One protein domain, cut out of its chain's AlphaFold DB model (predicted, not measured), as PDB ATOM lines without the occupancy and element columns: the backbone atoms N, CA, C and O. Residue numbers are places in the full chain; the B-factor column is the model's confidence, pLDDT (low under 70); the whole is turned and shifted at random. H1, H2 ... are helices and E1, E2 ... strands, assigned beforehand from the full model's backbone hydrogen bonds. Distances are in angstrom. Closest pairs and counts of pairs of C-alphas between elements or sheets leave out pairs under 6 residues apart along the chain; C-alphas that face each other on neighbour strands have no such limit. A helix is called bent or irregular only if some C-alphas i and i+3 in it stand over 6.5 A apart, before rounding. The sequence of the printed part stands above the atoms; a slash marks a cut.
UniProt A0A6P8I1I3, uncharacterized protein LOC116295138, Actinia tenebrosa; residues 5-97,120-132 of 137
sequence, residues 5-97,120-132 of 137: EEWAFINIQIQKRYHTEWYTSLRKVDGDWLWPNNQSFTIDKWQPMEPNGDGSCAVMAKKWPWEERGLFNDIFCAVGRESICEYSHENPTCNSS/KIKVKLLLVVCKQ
ATOM      1  N   GLU A   5     163.084 156.564 160.191       84.12
ATOM      2  CA  GLU A   5     163.946 157.747 160.197       84.12
ATOM      3  C   GLU A   5     163.594 158.700 161.341       84.12
ATOM      4  O   GLU A   5     164.484 159.213 162.028       84.12
ATOM      5  N   GLU A   6     162.302 158.921 161.580       84.94
ATOM      6  CA  GLU A   6     161.842 159.743 162.696       84.94
ATOM      7  C   GLU A   6     162.162 159.090 164.036       84.94
ATOM      8  O   GLU A   6     162.684 159.758 164.931       84.94
ATOM      9  N   TRP A   7     161.917 157.785 164.167       90.00
ATOM     10  CA  TRP A   7     162.302 157.021 165.352       90.00
ATOM     11  C   TRP A   7     163.803 157.138 165.628       90.00
ATOM     12  O   TRP A   7     164.201 157.464 166.748       90.00
ATOM     13  N   ALA A   8     164.648 156.952 164.610       88.62
ATOM     14  CA  ALA A   8     166.098 157.041 164.745       88.62
ATOM     15  C   ALA A   8     166.541 158.448 165.171       88.62
ATOM     16  O   ALA A   8     167.371 158.600 166.074       88.62
ATOM     17  N   PHE A   9     165.954 159.488 164.570       85.56
ATOM     18  CA  PHE A   9     166.215 160.868 164.957       85.56
ATOM     19  C   PHE A   9     165.841 161.118 166.421       85.56
ATOM     20  O   PHE A   9     166.666 161.627 167.186       85.56
ATOM     21  N   ILE A  10     164.630 160.734 166.838       87.81
ATOM     22  CA  ILE A  10     164.173 160.893 168.220       87.81
ATOM     23  C   ILE A  10     165.071 160.117 169.183       87.81
ATOM     24  O   ILE A  10     165.493 160.680 170.195       87.81
ATOM     25  N   ASN A  11     165.436 158.877 168.848       91.06
ATOM     26  CA  ASN A  11     166.320 158.041 169.653       91.06
ATOM     27  C   ASN A  11     167.646 158.757 169.940       91.06
ATOM     28  O   ASN A  11     168.082 158.836 171.088       91.06
ATOM     29  N   ILE A  12     168.251 159.385 168.928       87.50
ATOM     30  CA  ILE A  12     169.467 160.194 169.095       87.50
ATOM     31  C   ILE A  12     169.228 161.393 170.024       87.50
ATOM     32  O   ILE A  12     170.095 161.728 170.838       87.50
ATOM     33  N   GLN A  13     168.080 162.069 169.916       85.75
ATOM     34  CA  GLN A  13     167.793 163.248 170.736       85.75
ATOM     35  C   GLN A  13     167.570 162.901 172.208       85.75
ATOM     36  O   GLN A  13     168.113 163.596 173.070       85.75
ATOM     37  N   ILE A  14     166.827 161.833 172.515       87.56
ATOM     38  CA  ILE A  14     166.547 161.441 173.905       87.56
ATOM     39  C   ILE A  14     167.817 161.006 174.649       87.56
ATOM     40  O   ILE A  14     167.928 161.234 175.855       87.56
ATOM     41  N   GLN A  15     168.840 160.499 173.941       90.19
ATOM     42  CA  GLN A  15     170.124 160.151 174.567       90.19
ATOM     43  C   GLN A  15     170.798 161.344 175.260       90.19
ATOM     44  O   GLN A  15     171.479 161.184 176.276       90.19
ATOM     45  N   LYS A  16     170.565 162.553 174.742       87.62
ATOM     46  CA  LYS A  16     171.142 163.810 175.235       87.62
ATOM     47  C   LYS A  16     170.343 164.423 176.391       87.62
ATOM     48  O   LYS A  16     170.714 165.481 176.890       87.62
ATOM     49  N   ARG A  17     169.220 163.816 176.788       86.00
ATOM     50  CA  ARG A  17     168.311 164.335 177.821       86.00
ATOM     51  C   ARG A  17     168.478 163.577 179.140       86.00
ATOM     52  O   ARG A  17     169.021 162.473 179.167       86.00
ATOM     53  N   TYR A  18     168.028 164.192 180.234       86.62
ATOM     54  CA  TYR A  18     168.198 163.661 181.592       86.62
ATOM     55  C   TYR A  18     167.267 162.483 181.917       86.62
ATOM     56  O   TYR A  18     167.714 161.514 182.523       86.62
ATOM     57  N   HIS A  19     165.996 162.558 181.513       88.12
ATOM     58  CA  HIS A  19     165.001 161.523 181.809       88.12
ATOM     59  C   HIS A  19     165.339 160.183 181.139       88.12
ATOM     60  O   HIS A  19     166.200 160.113 180.264       88.12
ATOM     61  N   THR A  20     164.691 159.111 181.589       92.19
ATOM     62  CA  THR A  20     164.937 157.742 181.115       92.19
ATOM     63  C   THR A  20     163.849 157.226 180.187       92.19
ATOM     64  O   THR A  20     164.110 156.296 179.437       92.19
ATOM     65  N   GLU A  21     162.656 157.816 180.219       93.12
ATOM     66  CA  GLU A  21     161.512 157.430 179.397       93.12
ATOM     67  C   GLU A  21     160.670 158.662 179.071       93.12
ATOM     68  O   GLU A  21     160.588 159.599 179.876       93.12
ATOM     69  N   TRP A  22     160.024 158.645 177.909       92.81
ATOM     70  CA  TRP A  22     159.154 159.726 177.461       92.81
ATOM     71  C   TRP A  22     157.903 159.165 176.813       92.81
ATOM     72  O   TRP A  22     157.994 158.232 176.018       92.81
ATOM     73  N   TYR A  23     156.756 159.771 177.098       92.75
ATOM     74  CA  TYR A  23     155.533 159.478 176.369       92.75
ATOM     75  C   TYR A  23     155.697 159.790 174.893       92.75
ATOM     76  O   TYR A  23     156.241 160.825 174.505       92.75
ATOM     77  N   THR A  24     155.177 158.881 174.088       90.69
ATOM     78  CA  THR A  24     154.953 159.088 172.667       90.69
ATOM     79  C   THR A  24     153.478 159.416 172.451       90.69
ATOM     80  O   THR A  24     152.662 159.369 173.373       90.69
ATOM     81  N   SER A  25     153.122 159.746 171.219       89.00
ATOM     82  CA  SER A  25     151.729 159.923 170.821       89.00
ATOM     83  C   SER A  25     151.013 158.602 170.484       89.00
ATOM     84  O   SER A  25     149.809 158.625 170.221       89.00
ATOM     85  N   LEU A  26     151.727 157.470 170.503       92.19
ATOM     86  CA  LEU A  26     151.193 156.139 170.227       92.19
ATOM     87  C   LEU A  26     150.325 155.660 171.399       92.19
ATOM     88  O   LEU A  26     150.749 155.662 172.560       92.19
ATOM     89  N   ARG A  27     149.097 155.244 171.086       93.19
ATOM     90  CA  ARG A  27     148.090 154.835 172.072       93.19
ATOM     91  C   ARG A  27     147.298 153.624 171.600       93.19
ATOM     92  O   ARG A  27     147.109 153.441 170.400       93.19
ATOM     93  N   LYS A  28     146.795 152.844 172.552       93.88
ATOM     94  CA  LYS A  28     145.909 151.712 172.283       93.88
ATOM     95  C   LYS A  28     144.457 152.188 172.218       93.88
ATOM     96  O   LYS A  28     143.962 152.779 173.176       93.88
ATOM     97  N   VAL A  29     143.788 151.938 171.098       90.81
ATOM     98  CA  VAL A  29     142.379 152.273 170.844       90.81
ATOM     99  C   VAL A  29     141.711 151.032 170.270       90.81
ATOM    100  O   VAL A  29     142.190 150.483 169.286       90.81
ATOM    101  N   ASP A  30     140.645 150.559 170.916       90.38
ATOM    102  CA  ASP A  30     139.879 149.371 170.500       90.38
ATOM    103  C   ASP A  30     140.721 148.101 170.258       90.38
ATOM    104  O   ASP A  30     140.345 147.214 169.500       90.38
ATOM    105  N   GLY A  31     141.856 147.990 170.955       90.12
ATOM    106  CA  GLY A  31     142.783 146.860 170.851       90.12
ATOM    107  C   GLY A  31     144.006 147.127 169.975       90.12
ATOM    108  O   GLY A  31     145.027 146.475 170.186       90.12
ATOM    109  N   ASP A  32     143.949 148.137 169.107       92.56
ATOM    110  CA  ASP A  32     144.998 148.459 168.142       92.56
ATOM    111  C   ASP A  32     145.857 149.647 168.586       92.56
ATOM    112  O   ASP A  32     145.382 150.607 169.195       92.56
ATOM    113  N   TRP A  33     147.145 149.604 168.249       93.06
ATOM    114  CA  TRP A  33     148.071 150.710 168.481       93.06
ATOM    115  C   TRP A  33     148.025 151.702 167.317       93.06
ATOM    116  O   TRP A  33     148.359 151.363 166.180       93.06
ATOM    117  N   LEU A  34     147.616 152.936 167.612       89.62
ATOM    118  CA  LEU A  34     147.395 153.991 166.627       89.62
ATOM    119  C   LEU A  34     148.117 155.282 167.013       89.62
ATOM    120  O   LEU A  34     148.152 155.687 168.181       89.62
ATOM    121  N   TRP A  35     148.620 155.977 165.997       86.56
ATOM    122  CA  TRP A  35     149.043 157.370 166.111       86.56
ATOM    123  C   TRP A  35     147.817 158.309 166.143       86.56
ATOM    124  O   TRP A  35     146.724 157.908 165.725       86.56
ATOM    125  N   PRO A  36     147.936 159.573 166.603       78.88
ATOM    126  CA  PRO A  36     146.792 160.463 166.847       78.88
ATOM    127  C   PRO A  36     145.819 160.670 165.683       78.88
ATOM    128  O   PRO A  36     144.640 160.913 165.939       78.88
ATOM    129  N   ASN A  37     146.291 160.544 164.440       75.25
ATOM    130  CA  ASN A  37     145.499 160.696 163.216       75.25
ATOM    131  C   ASN A  37     144.905 159.367 162.710       75.25
ATOM    132  O   ASN A  37     144.659 159.223 161.514       75.25
ATOM    133  N   ASN A  38     144.725 158.380 163.596       75.00
ATOM    134  CA  ASN A  38     144.316 157.006 163.270       75.00
ATOM    135  C   ASN A  38     145.228 156.327 162.236       75.00
ATOM    136  O   ASN A  38     144.814 155.405 161.534       75.00
ATOM    137  N   GLN A  39     146.475 156.786 162.129       81.31
ATOM    138  CA  GLN A  39     147.472 156.116 161.313       81.31
ATOM    139  C   GLN A  39     147.921 154.853 162.038       81.31
ATOM    140  O   GLN A  39     148.241 154.893 163.230       81.31
ATOM    141  N   SER A  40     147.930 153.743 161.305       81.50
ATOM    142  CA  SER A  40     148.397 152.465 161.820       81.50
ATOM    143  C   SER A  40     149.852 152.566 162.254       81.50
ATOM    144  O   SER A  40     150.679 153.195 161.593       81.50
ATOM    145  N   PHE A  41     150.156 151.920 163.369       86.31
ATOM    146  CA  PHE A  41     151.519 151.710 163.809       86.31
ATOM    147  C   PHE A  41     152.258 150.765 162.852       86.31
ATOM    148  O   PHE A  41     151.791 149.662 162.580       86.31
ATOM    149  N   THR A  42     153.401 151.202 162.329       83.94
ATOM    150  CA  THR A  42     154.164 150.477 161.297       83.94
ATOM    151  C   THR A  42     155.604 150.162 161.698       83.94
ATOM    152  O   THR A  42     156.273 149.423 160.979       83.94
ATOM    153  N   ILE A  43     156.093 150.697 162.822       86.50
ATOM    154  CA  ILE A  43     157.489 150.554 163.251       86.50
ATOM    155  C   ILE A  43     157.575 149.642 164.475       86.50
ATOM    156  O   ILE A  43     157.426 150.101 165.602       86.50
ATOM    157  N   ASP A  44     157.866 148.362 164.283       89.88
ATOM    158  CA  ASP A  44     157.954 147.401 165.386       89.88
ATOM    159  C   ASP A  44     159.250 147.573 166.212       89.88
ATOM    160  O   ASP A  44     160.271 146.932 165.964       89.88
ATOM    161  N   LYS A  45     159.235 148.519 167.163       95.44
ATOM    162  CA  LYS A  45     160.344 148.822 168.095       95.44
ATOM    163  C   LYS A  45     159.979 148.538 169.543       95.44
ATOM    164  O   LYS A  45     160.477 149.212 170.444       95.44
ATOM    165  N   TRP A  46     159.082 147.594 169.779       96.50
ATOM    166  CA  TRP A  46     158.750 147.186 171.135       96.50
ATOM    167  C   TRP A  46     159.963 146.581 171.840       96.50
ATOM    168  O   TRP A  46     160.857 145.999 171.223       96.50
ATOM    169  N   GLN A  47     160.014 146.757 173.156       97.12
ATOM    170  CA  GLN A  47     160.922 145.992 173.997       97.12
ATOM    171  C   GLN A  47     160.588 144.496 173.903       97.12
ATOM    172  O   GLN A  47     159.474 144.125 173.522       97.12
ATOM    173  N   PRO A  48     161.534 143.609 174.250       95.56
ATOM    174  CA  PRO A  48     161.243 142.187 174.331       95.56
ATOM    175  C   PRO A  48     160.007 141.928 175.199       95.56
ATOM    176  O   PRO A  48     159.960 142.374 176.340       95.56
ATOM    177  N   MET A  49     159.052 141.166 174.657       94.19
ATOM    178  CA  MET A  49     157.763 140.828 175.285       94.19
ATOM    179  C   MET A  49     156.743 141.971 175.386       94.19
ATOM    180  O   MET A  49     155.671 141.745 175.942       94.19
ATOM    181  N   GLU A  50     157.025 143.132 174.794       95.56
ATOM    182  CA  GLU A  50     156.064 144.226 174.680       95.56
ATOM    183  C   GLU A  50     155.337 144.216 173.319       95.56
ATOM    184  O   GLU A  50     155.870 143.699 172.331       95.56
ATOM    185  N   PRO A  51     154.119 144.782 173.235       95.00
ATOM    186  CA  PRO A  51     153.325 145.282 174.354       95.00
ATOM    187  C   PRO A  51     152.708 144.132 175.171       95.00
ATOM    188  O   PRO A  51     152.102 143.217 174.602       95.00
ATOM    189  N   ASN A  52     152.836 144.180 176.496       95.06
ATOM    190  CA  ASN A  52     152.415 143.124 177.419       95.06
ATOM    191  C   ASN A  52     150.995 143.337 177.986       95.06
ATOM    192  O   ASN A  52     150.410 142.416 178.566       95.06
ATOM    193  N   GLY A  53     150.405 144.518 177.767       94.06
ATOM    194  CA  GLY A  53     149.039 144.844 178.168       94.06
ATOM    195  C   GLY A  53     148.900 145.473 179.556       94.06
ATOM    196  O   GLY A  53     147.780 145.526 180.068       94.06
ATOM    197  N   ASP A  54     149.982 145.958 180.162       90.25
ATOM    198  CA  ASP A  54     149.949 146.726 181.410       90.25
ATOM    199  C   ASP A  54     149.434 148.172 181.222       90.25
ATOM    200  O   ASP A  54     149.195 148.897 182.200       90.25
ATOM    201  N   GLY A  55     149.186 148.587 179.972       94.31
ATOM    202  CA  GLY A  55     148.640 149.900 179.689       94.31
ATOM    203  C   GLY A  55     148.138 150.159 178.275       94.31
ATOM    204  O   GLY A  55     147.962 149.282 177.432       94.31
ATOM    205  N   SER A  56     147.820 151.432 178.039       95.88
ATOM    206  CA  SER A  56     147.256 151.924 176.775       95.88
ATOM    207  C   SER A  56     148.000 153.138 176.217       95.88
ATOM    208  O   SER A  56     147.569 153.715 175.218       95.88
ATOM    209  N   CYS A  57     149.096 153.542 176.858       94.62
ATOM    210  CA  CYS A  57     149.993 154.591 176.389       94.62
ATOM    211  C   CYS A  57     151.378 154.002 176.162       94.62
ATOM    212  O   CYS A  57     151.843 153.230 176.991       94.62
ATOM    213  N   ALA A  58     152.050 154.403 175.084       95.31
ATOM    214  CA  ALA A  58     153.409 153.957 174.820       95.31
ATOM    215  C   ALA A  58     154.438 155.012 175.241       95.31
ATOM    216  O   ALA A  58     154.303 156.207 174.940       95.31
ATOM    217  N   VAL A  59     155.508 154.556 175.881       95.12
ATOM    218  CA  VAL A  59     156.712 155.348 176.141       95.12
ATOM    219  C   VAL A  59     157.880 154.830 175.328       95.12
ATOM    220  O   VAL A  59     157.953 153.650 175.022       95.12
ATOM    221  N   MET A  60     158.823 155.711 175.022       95.62
ATOM    222  CA  MET A  60     160.116 155.356 174.454       95.62
ATOM    223  C   MET A  60     161.171 155.400 175.553       95.62
ATOM    224  O   MET A  60     161.349 156.435 176.200       95.62
ATOM    225  N   ALA A  61     161.884 154.298 175.766       95.94
ATOM    226  CA  ALA A  61     162.955 154.222 176.744       95.94
ATOM    227  C   ALA A  61     164.275 154.740 176.167       95.94
ATOM    228  O   ALA A  61     164.667 154.424 175.044       95.94
ATOM    229  N   LYS A  62     165.020 155.501 176.969       94.75
ATOM    230  CA  LYS A  62     166.379 155.946 176.645       94.75
ATOM    231  C   LYS A  62     167.274 154.738 176.425       94.75
ATOM    232  O   LYS A  62     168.024 154.699 175.454       94.75
ATOM    233  N   LYS A  63     167.220 153.805 177.375       95.25
ATOM    234  CA  LYS A  63     168.108 152.654 177.472       95.25
ATOM    235  C   LYS A  63     167.492 151.590 178.393       95.25
ATOM    236  O   LYS A  63     167.572 151.747 179.609       95.25
ATOM    237  N   TRP A  64     166.835 150.585 177.815       93.81
ATOM    238  CA  TRP A  64     166.176 149.463 178.507       93.81
ATOM    239  C   TRP A  64     165.735 148.411 177.463       93.81
ATOM    240  O   TRP A  64     165.369 148.829 176.361       93.81
ATOM    241  N   PRO A  65     165.747 147.086 177.741       83.31
ATOM    242  CA  PRO A  65     166.059 146.399 179.010       83.31
ATOM    243  C   PRO A  65     167.549 146.266 179.361       83.31
ATOM    244  O   PRO A  65     167.887 146.015 180.516       83.31
ATOM    245  N   TRP A  66     168.454 146.493 178.405       90.00
ATOM    246  CA  TRP A  66     169.907 146.496 178.629       90.00
ATOM    247  C   TRP A  66     170.555 147.766 178.057       90.00
ATOM    248  O   TRP A  66     170.256 148.875 178.488       90.00
ATOM    249  N   GLU A  67     171.443 147.620 177.073       91.69
ATOM    250  CA  GLU A  67     172.044 148.722 176.312       91.69
ATOM    251  C   GLU A  67     171.193 149.147 175.106       91.69
ATOM    252  O   GLU A  67     171.573 150.065 174.378       91.69
ATOM    253  N   GLU A  68     170.045 148.500 174.895       94.44
ATOM    254  CA  GLU A  68     169.122 148.794 173.800       94.44
ATOM    255  C   GLU A  68     168.443 150.146 173.998       94.44
ATOM    256  O   GLU A  68     168.028 150.495 175.102       94.44
ATOM    257  N   ARG A  69     168.363 150.935 172.924       95.88
ATOM    258  CA  ARG A  69     167.973 152.347 172.973       95.88
ATOM    259  C   ARG A  69     166.744 152.607 172.131       95.88
ATOM    260  O   ARG A  69     166.701 152.204 170.972       95.88
ATOM    261  N   GLY A  70     165.827 153.397 172.669       95.25
ATOM    262  CA  GLY A  70     164.676 153.892 171.931       95.25
ATOM    263  C   GLY A  70     163.548 152.882 171.776       95.25
ATOM    264  O   GLY A  70     162.698 153.076 170.916       95.25
ATOM    265  N   LEU A  71     163.532 151.810 172.562       97.50
ATOM    266  CA  LEU A  71     162.477 150.808 172.470       97.50
ATOM    267  C   LEU A  71     161.211 151.251 173.198       97.50
ATOM    268  O   LEU A  71     161.277 151.989 174.189       97.50
ATOM    269  N   PHE A  72     160.070 150.785 172.701       96.69
ATOM    270  CA  PHE A  72     158.757 151.099 173.233       96.69
ATOM    271  C   PHE A  72     158.338 150.150 174.348       96.69
ATOM    272  O   PHE A  72     158.628 148.959 174.302       96.69
ATOM    273  N   ASN A  73     157.621 150.700 175.322       96.56
ATOM    274  CA  ASN A  73     156.929 149.960 176.367       96.56
ATOM    275  C   ASN A  73     155.503 150.501 176.493       96.56
ATOM    276  O   ASN A  73     155.329 151.727 176.425       96.56
ATOM    277  N   ASP A  74     154.501 149.636 176.652       96.44
ATOM    278  CA  ASP A  74     153.192 150.102 177.092       96.44
ATOM    279  C   ASP A  74     153.210 150.349 178.593       96.44
ATOM    280  O   ASP A  74     154.016 149.790 179.320       96.44
ATOM    281  N   ILE A  75     152.442 151.343 179.029       95.00
ATOM    282  CA  ILE A  75     152.296 151.692 180.437       95.00
ATOM    283  C   ILE A  75     150.936 152.337 180.693       95.00
ATOM    284  O   ILE A  75     150.278 152.901 179.804       95.00
ATOM    285  N   PHE A  76     150.525 152.337 181.959       93.44
ATOM    286  CA  PHE A  76     149.369 153.101 182.403       93.44
ATOM    287  C   PHE A  76     149.576 154.612 182.187       93.44
ATOM    288  O   PHE A  76     150.511 155.218 182.716       93.44
ATOM    289  N   CYS A  77     148.657 155.247 181.457       88.06
ATOM    290  CA  CYS A  77     148.766 156.645 181.018       88.06
ATOM    291  C   CYS A  77     148.877 157.680 182.151       88.06
ATOM    292  O   CYS A  77     149.319 158.805 181.921       88.06
ATOM    293  N   ALA A  78     148.446 157.343 183.372       85.19
ATOM    294  CA  ALA A  78     148.453 158.285 184.492       85.19
ATOM    295  C   ALA A  78     149.816 158.402 185.194       85.19
ATOM    296  O   ALA A  78     149.964 159.214 186.109       85.19
ATOM    297  N   VAL A  79     150.820 157.605 184.807       84.06
ATOM    298  CA  VAL A  79     152.144 157.697 185.427       84.06
ATOM    299  C   VAL A  79     152.858 158.956 184.932       84.06
ATOM    300  O   VAL A  79     152.923 159.219 183.733       84.06
ATOM    301  N   GLY A  80     153.402 159.753 185.853       82.88
ATOM    302  CA  GLY A  80     154.042 161.025 185.521       82.88
ATOM    303  C   GLY A  80     155.344 160.849 184.737       82.88
ATOM    304  O   GLY A  80     156.349 160.432 185.307       82.88
ATOM    305  N   ARG A  81     155.338 161.224 183.453       83.94
ATOM    306  CA  ARG A  81     156.520 161.285 182.576       83.94
ATOM    307  C   ARG A  81     156.458 162.508 181.665       83.94
ATOM    308  O   ARG A  81     155.406 163.112 181.469       83.94
ATOM    309  N   GLU A  82     157.610 162.875 181.126       84.56
ATOM    310  CA  GLU A  82     157.719 163.895 180.086       84.56
ATOM    311  C   GLU A  82     157.277 163.325 178.728       84.56
ATOM    312  O   GLU A  82     157.307 162.114 178.533       84.56
ATOM    313  N   SER A  83     156.871 164.176 177.786       84.62
ATOM    314  CA  SER A  83     156.342 163.747 176.479       84.62
ATOM    315  C   SER A  83     157.193 164.235 175.318       84.62
ATOM    316  O   SER A  83     157.772 165.319 175.376       84.62
ATOM    317  N   ILE A  84     157.226 163.443 174.253       84.38
ATOM    318  CA  ILE A  84     157.768 163.795 172.945       84.38
ATOM    319  C   ILE A  84     156.650 164.436 172.132       84.38
ATOM    320  O   ILE A  84     155.612 163.814 171.908       84.38
ATOM    321  N   CYS A  85     156.854 165.673 171.687       77.50
ATOM    322  CA  CYS A  85     155.894 166.372 170.840       77.50
ATOM    323  C   CYS A  85     156.459 166.640 169.448       77.50
ATOM    324  O   CYS A  85     157.640 166.945 169.284       77.50
ATOM    325  N   GLU A  86     155.566 166.572 168.468       74.12
ATOM    326  CA  GLU A  86     155.790 166.937 167.076       74.12
ATOM    327  C   GLU A  86     154.968 168.184 166.746       74.12
ATOM    328  O   GLU A  86     153.880 168.388 167.290       74.12
ATOM    329  N   TYR A  87     155.482 169.029 165.854       69.44
ATOM    330  CA  TYR A  87     154.735 170.162 165.326       69.44
ATOM    331  C   TYR A  87     155.019 170.356 163.836       69.44
ATOM    332  O   TYR A  87     156.119 170.096 163.348       69.44
ATOM    333  N   SER A  88     154.024 170.875 163.117       60.19
ATOM    334  CA  SER A  88     154.193 171.262 161.717       60.19
ATOM    335  C   SER A  88     154.856 172.636 161.611       60.19
ATOM    336  O   SER A  88     154.528 173.561 162.356       60.19
ATOM    337  N   HIS A  89     155.764 172.800 160.650       53.16
ATOM    338  CA  HIS A  89     156.364 174.104 160.357       53.16
ATOM    339  C   HIS A  89     155.371 175.109 159.748       53.16
ATOM    340  O   HIS A  89     155.601 176.312 159.830       53.16
ATOM    341  N   GLU A  90     154.285 174.617 159.153       50.69
ATOM    342  CA  GLU A  90     153.269 175.419 158.460       50.69
ATOM    343  C   GLU A  90     152.169 175.930 159.403       50.69
ATOM    344  O   GLU A  90     151.479 176.895 159.086       50.69
ATOM    345  N   ASN A  91     152.041 175.332 160.590       50.25
ATOM    346  CA  ASN A  91     151.141 175.783 161.642       50.25
ATOM    347  C   ASN A  91     151.869 175.744 162.995       50.25
ATOM    348  O   ASN A  91     151.713 174.793 163.769       50.25
ATOM    349  N   PRO A  92     152.712 176.754 163.282       52.06
ATOM    350  CA  PRO A  92     153.553 176.790 164.464       52.06
ATOM    351  C   PRO A  92     152.744 177.254 165.674       52.06
ATOM    352  O   PRO A  92     153.237 178.094 166.422       52.06
ATOM    353  N   THR A  93     151.506 176.773 165.881       45.00
ATOM    354  CA  THR A  93     150.733 177.056 167.101       45.00
ATOM    355  C   THR A  93     151.400 176.361 168.272       45.00
ATOM    356  O   THR A  93     150.928 175.355 168.795       45.00
ATOM    357  N   CYS A  94     152.534 176.941 168.649       45.75
ATOM    358  CA  CYS A  94     153.289 176.729 169.835       45.75
ATOM    359  C   CYS A  94     153.027 177.944 170.784       45.75
ATOM    360  O   CYS A  94     153.903 178.777 170.987       45.75
ATOM    361  N   ASN A  95     151.802 178.125 171.310       41.97
ATOM    362  CA  ASN A  95     151.406 179.230 172.207       41.97
ATOM    363  C   ASN A  95     151.946 179.089 173.652       41.97
ATOM    364  O   ASN A  95     151.227 178.719 174.578       41.97
ATOM    365  N   SER A  96     153.213 179.481 173.816       44.97
ATOM    366  CA  SER A  96     154.099 179.610 174.998       44.97
ATOM    367  C   SER A  96     153.563 180.087 176.354       44.97
ATOM    368  O   SER A  96     154.351 180.210 177.294       44.97
ATOM    369  N   SER A  97     152.268 180.312 176.544       38.59
ATOM    370  CA  SER A  97     151.792 181.139 177.656       38.59
ATOM    371  C   SER A  97     151.763 180.462 179.037       38.59
ATOM    372  O   SER A  97     151.662 181.170 180.034       38.59
ATOM    373  N   LYS A 120     157.876 165.042 149.713       32.22
ATOM    374  CA  LYS A 120     156.838 164.609 150.666       32.22
ATOM    375  C   LYS A 120     157.140 164.798 152.150       32.22
ATOM    376  O   LYS A 120     156.237 164.586 152.947       32.22
ATOM    377  N   ILE A 121     158.346 165.194 152.554       35.41
ATOM    378  CA  ILE A 121     158.670 165.259 153.989       35.41
ATOM    379  C   ILE A 121     159.434 166.547 154.289       35.41
ATOM    380  O   ILE A 121     160.657 166.611 154.226       35.41
ATOM    381  N   LYS A 122     158.683 167.603 154.617       32.19
ATOM    382  CA  LYS A 122     159.193 168.796 155.314       32.19
ATOM    383  C   LYS A 122     158.636 168.862 156.738       32.19
ATOM    384  O   LYS A 122     158.288 169.933 157.226       32.19
ATOM    385  N   VAL A 123     158.567 167.726 157.428       36.50
ATOM    386  CA  VAL A 123     158.378 167.727 158.879       36.50
ATOM    387  C   VAL A 123     159.766 167.746 159.503       36.50
ATOM    388  O   VAL A 123     160.447 166.735 159.629       36.50
ATOM    389  N   LYS A 124     160.247 168.942 159.840       42.12
ATOM    390  CA  LYS A 124     161.385 169.068 160.749       42.12
ATOM    391  C   LYS A 124     160.858 168.713 162.136       42.12
ATOM    392  O   LYS A 124     160.249 169.539 162.806       42.12
ATOM    393  N   LEU A 125     161.073 167.467 162.534       40.59
ATOM    394  CA  LEU A 125     160.771 166.984 163.869       40.59
ATOM    395  C   LEU A 125     161.688 167.717 164.859       40.59
ATOM    396  O   LEU A 125     162.866 167.397 164.995       40.59
ATOM    397  N   LEU A 126     161.193 168.762 165.520       46.09
ATOM    398  CA  LEU A 126     161.881 169.323 166.678       46.09
ATOM    399  C   LEU A 126     161.313 168.637 167.914       46.09
ATOM    400  O   LEU A 126     160.133 168.775 168.216       46.09
ATOM    401  N   LEU A 127     162.168 167.919 168.641       47.94
ATOM    402  CA  LEU A 127     161.801 167.314 169.915       47.94
ATOM    403  C   LEU A 127     161.529 168.416 170.953       47.94
ATOM    404  O   LEU A 127     162.463 168.906 171.605       47.94
ATOM    405  N   VAL A 128     160.257 168.765 171.140       52.72
ATOM    406  CA  VAL A 128     159.804 169.544 172.296       52.72
ATOM    407  C   VAL A 128     159.463 168.561 173.405       52.72
ATOM    408  O   VAL A 128     158.678 167.639 173.203       52.72
ATOM    409  N   VAL A 129     160.101 168.738 174.561       48.62
ATOM    410  CA  VAL A 129     159.772 167.968 175.759       48.62
ATOM    411  C   VAL A 129     158.677 168.722 176.497       48.62
ATOM    412  O   VAL A 129     158.921 169.821 176.994       48.62
ATOM    413  N   CYS A 130     157.476 168.149 176.527       48.88
ATOM    414  CA  CYS A 130     156.320 168.740 177.191       48.88
ATOM    415  C   CYS A 130     155.999 167.984 178.479       48.88
ATOM    416  O   CYS A 130     155.806 166.765 178.472       48.88
ATOM    417  N   LYS A 131     155.850 168.727 179.579       38.84
ATOM    418  CA  LYS A 131     155.400 168.171 180.854       38.84
ATOM    419  C   LYS A 131     153.881 168.082 180.866       38.84
ATOM    420  O   LYS A 131     153.199 169.088 181.075       38.84
ATOM    421  N   GLN A 132     153.334 166.889 180.664       36.78
ATOM    422  CA  GLN A 132     151.890 166.687 180.725       36.78
ATOM    423  C   GLN A 132     151.434 166.667 182.194       36.78
ATOM    424  O   GLN A 132     151.750 165.755 182.953       36.78
TER     425      GLN A 132
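AT A GLANCE: This is residues 5 to 97 and 120 to 132 of the 137 residues of the protein "uncharacterized protein LOC116295138" of Actinia tenebrosa (UniProt A0A6P8I1I3). Little regular structure: a strongly twisted, branched six-strand sheet is built round bent E1, with helix H1 on it; residues 91 to 97 stick out. The 106 printed residues, in order H1 E1 E2 E3 E4 E5 E6, are mixed in class, with 40 in named elements. The whole is compact, radius of gyration of the C-alphas 13.8 A, spanning 38 by 33 by 31 A.

IN THESE COORDINATES: H1, residues 5 to 15, begins at C-alpha 5 (163.946, 157.747, 160.197) and spans 15.8 A. E1, 21 to 29, spans 21.6 A, bending by 65 degrees at residue 25. E2 is 32 to 34, E3 57 to 61, E4 72 to 75, E5 82 to 85, and E6 128 to 131, ending at C-alpha 131 (155.400, 168.171, 180.854).

HOW THE PARTS SIT: E2 and E5 lie on one side of E1, E3 on the other. Within hydrogen-bond range are N 29 and O 32, 2.8 A, in antiparallel hairpin E1 and E2; N 60 and O 22, 2.8 A, in antiparallel E1 and E3; N 23 and O 82, 2.8 A, in parallel E1 and E5; N 75 and O 57, 2.8 A, in antiparallel hairpin E3 and E4; N 83 and O 130, 2.9 A, in antiparallel E5 and E6. In H1, every O i to N i+4 pair is too.

THE WHOLE: The E2 to E3 link is long, 22 residues. Residues 98 to 119 are not printed, a 32.0 A gap between C-alphas 97 and 120. Residues 87 to 97 and 120 to 132 have pLDDT under 70.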